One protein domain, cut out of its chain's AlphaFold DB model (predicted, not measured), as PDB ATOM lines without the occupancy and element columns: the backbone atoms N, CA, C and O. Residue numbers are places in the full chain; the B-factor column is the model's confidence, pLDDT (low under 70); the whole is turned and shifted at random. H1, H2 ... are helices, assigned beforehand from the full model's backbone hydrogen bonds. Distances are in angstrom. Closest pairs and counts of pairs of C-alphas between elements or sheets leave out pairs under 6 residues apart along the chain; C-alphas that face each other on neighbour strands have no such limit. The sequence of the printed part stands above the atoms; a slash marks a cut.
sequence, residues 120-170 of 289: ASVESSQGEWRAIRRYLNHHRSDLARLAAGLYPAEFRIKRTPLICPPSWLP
ATOM      1  N   ALA A 120     129.000 127.241 101.921       64.31
ATOM      2  CA  ALA A 120     129.921 128.204 102.532       64.31
ATOM      3  C   ALA A 120     131.292 127.595 102.904       64.31
ATOM      4  O   ALA A 120     132.337 128.213 102.686       64.31
ATOM      5  N   SER A 121     131.320 126.362 103.424       68.88
ATOM      6  CA  SER A 121     132.581 125.668 103.749       68.88
ATOM      7  C   SER A 121     133.372 125.238 102.503       68.88
ATOM      8  O   SER A 121     134.603 125.338 102.486       68.88
ATOM      9  N   VAL A 122     132.688 124.840 101.424       71.06
ATOM     10  CA  VAL A 122     133.309 124.576 100.114       71.06
ATOM     11  C   VAL A 122     133.893 125.855  99.503       71.06
ATOM     12  O   VAL A 122     135.029 125.841  99.025       71.06
ATOM     13  N   GLU A 123     133.160 126.968  99.548       64.75
ATOM     14  CA  GLU A 123     133.612 128.272  99.047       64.75
ATOM     15  C   GLU A 123     134.827 128.797  99.818       64.75
ATOM     16  O   GLU A 123     135.805 129.220  99.196       64.75
ATOM     17  N   SER A 124     134.812 128.685 101.150       62.69
ATOM     18  CA  SER A 124     135.942 129.030 102.019       62.69
ATOM     19  C   SER A 124     137.192 128.209 101.673       62.69
ATOM     20  O   SER A 124     138.245 128.780 101.378       62.69
ATOM     21  N   SER A 125     137.062 126.879 101.569       73.38
ATOM     22  CA  SER A 125     138.161 125.978 101.183       73.38
ATOM     23  C   SER A 125     138.725 126.288  99.786       73.38
ATOM     24  O   SER A 125     139.940 126.278  99.574       73.38
ATOM     25  N   GLN A 126     137.864 126.615  98.819       79.19
ATOM     26  CA  GLN A 126     138.300 127.057  97.491       79.19
ATOM     27  C   GLN A 126     138.982 128.431  97.522       79.19
ATOM     28  O   GLN A 126     139.946 128.650  96.784       79.19
ATOM     29  N   GLY A 127     138.507 129.354  98.362       67.50
ATOM     30  CA  GLY A 127     139.118 130.660  98.599       67.50
ATOM     31  C   GLY A 127     140.539 130.536  99.149       67.50
ATOM     32  O   GLY A 127     141.469 131.090  98.554       67.50
ATOM     33  N   GLU A 128     140.716 129.745 100.210       68.62
ATOM     34  CA  GLU A 128     142.014 129.431 100.817       68.62
ATOM     35  C   GLU A 128     142.966 128.801  99.788       68.62
ATOM     36  O   GLU A 128     144.072 129.300  99.567       68.62
ATOM     37  N   TRP A 129     142.514 127.771  99.064       83.12
ATOM     38  CA  TRP A 129     143.318 127.120  98.026       83.12
ATOM     39  C   TRP A 129     143.762 128.099  96.928       83.12
ATOM     40  O   TRP A 129     144.931 128.103  96.527       83.12
ATOM     41  N   ARG A 130     142.865 128.986  96.467       82.94
ATOM     42  CA  ARG A 130     143.199 130.048  95.499       82.94
ATOM     43  C   ARG A 130     144.181 131.068  96.079       82.94
ATOM     44  O   ARG A 130     145.018 131.577  95.334       82.94
ATOM     45  N   ALA A 131     144.109 131.393  97.369       64.81
ATOM     46  CA  ALA A 131     145.062 132.288  98.032       64.81
ATOM     47  C   ALA A 131     146.462 131.654  98.122       64.81
ATOM     48  O   ALA A 131     147.433 132.241  97.640       64.81
ATOM     49  N   ILE A 132     146.557 130.410  98.607       77.06
ATOM     50  CA  ILE A 132     147.808 129.635  98.669       77.06
ATOM     51  C   ILE A 132     148.422 129.494  97.270       77.06
ATOM     52  O   ILE A 132     149.615 129.734  97.074       77.06
ATOM     53  N   ARG A 133     147.615 129.161  96.253       80.12
ATOM     54  CA  ARG A 133     148.110 129.005  94.879       80.12
ATOM     55  C   ARG A 133     148.584 130.326  94.265       80.12
ATOM     56  O   ARG A 133     149.554 130.307  93.507       80.12
ATOM     57  N   ARG A 134     147.957 131.463  94.605       73.44
ATOM     58  CA  ARG A 134     148.437 132.808  94.233       73.44
ATOM     59  C   ARG A 134     149.800 133.103  94.866       73.44
ATOM     60  O   ARG A 134     150.717 133.466  94.134       73.44
ATOM     61  N   TYR A 135     149.960 132.861  96.169       77.31
ATOM     62  CA  TYR A 135     151.232 133.036  96.883       77.31
ATOM     63  C   TYR A 135     152.365 132.198  96.262       77.31
ATOM     64  O   TYR A 135     153.397 132.740  95.866       77.31
ATOM     65  N   LEU A 136     152.144 130.892  96.069       82.56
ATOM     66  CA  LEU A 136     153.133 129.986  95.468       82.56
ATOM     67  C   LEU A 136     153.516 130.387  94.033       82.56
ATOM     68  O   LEU A 136     154.684 130.295  93.660       82.56
ATOM     69  N   ASN A 137     152.554 130.844  93.225       78.88
ATOM     70  CA  ASN A 137     152.828 131.320  91.866       78.88
ATOM     71  C   ASN A 137     153.603 132.647  91.852       78.88
ATOM     72  O   ASN A 137     154.440 132.836  90.970       78.88
ATOM     73  N   HIS A 138     153.340 133.550  92.802       77.62
ATOM     74  CA  HIS A 138     154.043 134.828  92.930       77.62
ATOM     75  C   HIS A 138     155.514 134.614  93.318       77.62
ATOM     76  O   HIS A 138     156.410 135.094  92.631       77.62
ATOM     77  N   HIS A 139     155.771 133.785  94.333       80.19
ATOM     78  CA  HIS A 139     157.122 133.469  94.819       80.19
ATOM     79  C   HIS A 139     157.829 132.341  94.040       80.19
ATOM     80  O   HIS A 139     158.875 131.846  94.467       80.19
ATOM     81  N   ARG A 140     157.288 131.917  92.886       87.06
ATOM     82  CA  ARG A 140     157.745 130.719  92.151       87.06
ATOM     83  C   ARG A 140     159.247 130.706  91.849       87.06
ATOM     84  O   ARG A 140     159.857 129.645  91.890       87.06
ATOM     85  N   SER A 141     159.836 131.861  91.536       82.38
ATOM     86  CA  SER A 141     161.242 131.975  91.125       82.38
ATOM     87  C   SER A 141     162.206 131.793  92.299       82.38
ATOM     88  O   SER A 141     163.286 131.229  92.136       82.38
ATOM     89  N   ASP A 142     161.809 132.242  93.487       86.69
ATOM     90  CA  ASP A 142     162.612 132.145  94.707       86.69
ATOM     91  C   ASP A 142     162.485 130.746  95.300       86.69
ATOM     92  O   ASP A 142     163.488 130.086  95.572       86.69
ATOM     93  N   LEU A 143     161.249 130.243  95.364       90.56
ATOM     94  CA  LEU A 143     160.945 128.870  95.754       90.56
ATOM     95  C   LEU A 143     161.648 127.850  94.846       90.56
ATOM     96  O   LEU A 143     162.183 126.871  95.354       90.56
ATOM     97  N   ALA A 144     161.712 128.082  93.529       89.50
ATOM     98  CA  ALA A 144     162.439 127.206  92.608       89.50
ATOM     99  C   ALA A 144     163.963 127.246  92.825       89.50
ATOM    100  O   ALA A 144     164.603 126.199  92.791       89.50
ATOM    101  N   ARG A 145     164.550 128.424  93.101       89.69
ATOM    102  CA  ARG A 145     165.983 128.542  93.438       89.69
ATOM    103  C   ARG A 145     166.327 127.791  94.725       89.69
ATOM    104  O   ARG A 145     167.294 127.033  94.740       89.69
ATOM    105  N   LEU A 146     165.516 127.956  95.771       93.50
ATOM    106  CA  LEU A 146     165.675 127.231  97.036       93.50
ATOM    107  C   LEU A 146     165.486 125.721  96.842       93.50
ATOM    108  O   LEU A 146     166.318 124.941  97.296       93.50
ATOM    109  N   ALA A 147     164.449 125.304  96.109       91.44
ATOM    110  CA  ALA A 147     164.180 123.897  95.823       91.44
ATOM    111  C   ALA A 147     165.315 123.233  95.031       91.44
ATOM    112  O   ALA A 147     165.728 122.138  95.393       91.44
ATOM    113  N   ALA A 148     165.872 123.893  94.009       91.75
ATOM    114  CA  ALA A 148     167.031 123.383  93.270       91.75
ATOM    115  C   ALA A 148     168.253 123.162  94.182       91.75
ATOM    116  O   ALA A 148     169.007 122.213  93.979       91.75
ATOM    117  N   GLY A 149     168.412 123.983  95.227       89.19
ATOM    118  CA  GLY A 149     169.440 123.818  96.256       89.19
ATOM    119  C   GLY A 149     169.346 122.516  97.064       89.19
ATOM    120  O   GLY A 149     170.365 122.085  97.600       89.19
ATOM    121  N   LEU A 150     168.175 121.867  97.110       93.75
ATOM    122  CA  LEU A 150     167.932 120.624  97.858       93.75
ATOM    123  C   LEU A 150     168.293 119.342  97.085       93.75
ATOM    124  O   LEU A 150     168.336 118.271  97.683       93.75
ATOM    125  N   TYR A 151     168.529 119.425  95.772       91.44
ATOM    126  CA  TYR A 151     168.827 118.263  94.921       91.44
ATOM    127  C   TYR A 151     170.332 118.143  94.646       91.44
ATOM    128  O   TYR A 151     170.996 119.180  94.574       91.44
ATOM    129  N   PRO A 152     170.893 116.939  94.437       91.56
ATOM    130  CA  PRO A 152     172.284 116.775  94.011       91.56
ATOM    131  C   PRO A 152     172.603 117.527  92.706       91.56
ATOM    132  O   PRO A 152     171.705 117.857  91.926       91.56
ATOM    133  N   ALA A 153     173.880 117.843  92.478       89.25
ATOM    134  CA  ALA A 153     174.299 118.726  91.388       89.25
ATOM    135  C   ALA A 153     174.002 118.150  89.991       89.25
ATOM    136  O   ALA A 153     173.679 118.909  89.080       89.25
ATOM    137  N   GLU A 154     174.042 116.827  89.837       90.19
ATOM    138  CA  GLU A 154     173.748 116.102  88.600       90.19
ATOM    139  C   GLU A 154     172.281 116.207  88.146       90.19
ATOM    140  O   GLU A 154     171.995 116.012  86.969       90.19
ATOM    141  N   PHE A 155     171.359 116.588  89.040       91.38
ATOM    142  CA  PHE A 155     169.953 116.841  88.703       91.38
ATOM    143  C   PHE A 155     169.654 118.318  88.396       91.38
ATOM    144  O   PHE A 155     168.497 118.664  88.164       91.38
ATOM    145  N   ARG A 156     170.650 119.218  88.421       90.50
ATOM    146  CA  ARG A 156     170.457 120.669  88.232       90.50
ATOM    147  C   ARG A 156     170.881 121.108  86.831       90.50
ATOM    148  O   ARG A 156     172.027 120.912  86.430       90.50
ATOM    149  N   ILE A 157     170.012 121.819  86.114       88.12
ATOM    150  CA  ILE A 157     170.392 122.450  84.840       88.12
ATOM    151  C   ILE A 157     171.223 123.709  85.132       88.12
ATOM    152  O   ILE A 157     170.725 124.675  85.720       88.12
ATOM    153  N   LYS A 158     172.494 123.708  84.698       83.81
ATOM    154  CA  LYS A 158     173.466 124.798  84.921       83.81
ATOM    155  C   LYS A 158     172.859 126.176  84.621       83.81
ATOM    156  O   LYS A 158     172.235 126.373  83.585       83.81
ATOM    157  N   ARG A 159     173.105 127.146  85.514       83.38
ATOM    158  CA  ARG A 159     172.632 128.548  85.429       83.38
ATOM    159  C   ARG A 159     171.103 128.741  85.469       83.38
ATOM    160  O   ARG A 159     170.642 129.856  85.240       83.38
ATOM    161  N   THR A 160     170.316 127.717  85.810       88.50
ATOM    162  CA  THR A 160     168.849 127.819  85.941       88.50
ATOM    163  C   THR A 160     168.359 127.221  87.269       88.50
ATOM    164  O   THR A 160     169.059 126.404  87.862       88.50
ATOM    165  N   PRO A 161     167.148 127.570  87.747       86.44
ATOM    166  CA  PRO A 161     166.516 126.912  88.892       86.44
ATOM    167  C   PRO A 161     165.759 125.624  88.499       86.44
ATOM    168  O   PRO A 161     164.834 125.217  89.201       86.44
ATOM    169  N   LEU A 162     166.073 125.018  87.347       89.38
ATOM    170  CA  LEU A 162     165.381 123.831  86.844       89.38
ATOM    171  C   LEU A 162     166.078 122.546  87.303       89.38
ATOM    172  O   LEU A 162     167.305 122.431  87.262       89.38
ATOM    173  N   ILE A 163     165.258 121.573  87.692       91.56
ATOM    174  CA  ILE A 163     165.671 120.228  88.090       91.56
ATOM    175  C   ILE A 163     165.269 119.271  86.964       91.56
ATOM    176  O   ILE A 163     164.108 119.271  86.550       91.56
ATOM    177  N   CYS A 164     166.216 118.480  86.464       91.62
ATOM    178  CA  CYS A 164     166.010 117.520  85.384       91.62
ATOM    179  C   CYS A 164     166.988 116.341  85.536       91.62
ATOM    180  O   CYS A 164     168.192 116.585  85.641       91.62
ATOM    181  N   PRO A 165     166.524 115.077  85.548       88.44
ATOM    182  CA  PRO A 165     167.404 113.914  85.448       88.44
ATOM    183  C   PRO A 165     168.237 113.946  84.155       88.44
ATOM    184  O   PRO A 165     167.686 114.285  83.105       88.44
ATOM    185  N   PRO A 166     169.518 113.526  84.175       85.19
ATOM    186  CA  PRO A 166     170.345 113.461  82.967       85.19
ATOM    187  C   PRO A 166     169.712 112.652  81.827       85.19
ATOM    188  O   PRO A 166     169.842 113.021  80.668       85.19
ATOM    189  N   SER A 167     168.954 111.602  82.156       89.06
ATOM    190  CA  SER A 167     168.220 110.751  81.207       89.06
ATOM    191  C   SER A 167     167.067 111.436  80.462       89.06
ATOM    192  O   SER A 167     166.469 110.819  79.583       89.06
ATOM    193  N   TRP A 168     166.710 112.672  80.822       89.38
ATOM    194  CA  TRP A 168     165.686 113.476  80.142       89.38
ATOM    195  C   TRP A 168     166.267 114.677  79.391       89.38
ATOM    196  O   TRP A 168     165.526 115.390  78.714       89.38
ATOM    197  N   LEU A 169     167.569 114.937  79.525       88.44
ATOM    198  CA  LEU A 169     168.253 115.930  78.710       88.44
ATOM    199  C   LEU A 169     168.707 115.268  77.401       88.44
ATOM    200  O   LEU A 169     169.222 114.148  77.440       88.44
ATOM    201  N   PRO A 170     168.550 115.931  76.242       86.25
ATOM    202  CA  PRO A 170     169.213 115.480  75.026       86.25
ATOM    203  C   PRO A 170     170.737 115.549  75.212       86.25
ATOM    204  O   PRO A 170     171.245 116.378  75.970       86.25
TER     205      PRO A 170
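This is residues 120 to 170 of the 289 residues of the protein "HTH cro/C1-type domain-containing protein" of Actinobacteria bacterium (UniProt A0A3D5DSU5). What is the main shape? A long helix, H1, sticks out as an arm, with residues 120 to 140 standing free, from a small body in which a shorter helix, H2, is followed by the winding stretch of residues 150 to 170. H1 and H2 follow each other closely and make a corner there. What is it built of? The printed part has 51 residues with two named helices, H1 then H2, and no named strand, and its class is all helix. How spread out is it? It is extended, with a radius of gyration of the C-alphas of 15.9 A and spans of 49 by 20 by 17 A, the arm making much of the length.

How do the two helices stand to each other? H1, residues 120 to 138, and H2, residues 140 to 149, are close but not clearly touching; their closest C-alphas, those of Leu 136 and Leu 143, are 7.9 A apart. They run the same way at a steep tilt of 68 degrees, only just short of about perpendicular. What do their backbones show? In H1 and H2 every O i to N i+4 pair is within hydrogen-bond range.

Where does H1 run? It goes from C-alpha 120 at (129.921, 128.204, 102.532) to C-alpha 138 at (154.043, 134.828, 92.930), 26.8 A. Where does H2 run? It begins at C-alpha 140 and ends at C-alpha 149 at (169.440, 123.818, 96.256), 14.2 A away.

How large is it? The two C-alphas farthest apart, those of Ala 120 and Pro 170, are 49.6 A apart; without residues 120 to 140 the body spans 26 by 15 by 12 A. Is it continuous? The printed part has no cut, and the link from H1 to H2 is tight. Where is confidence low? The mean pLDDT of the printed part is 83.1, and residues 120 to 121, 123 to 124, 127 to 128 and 131 are under 70.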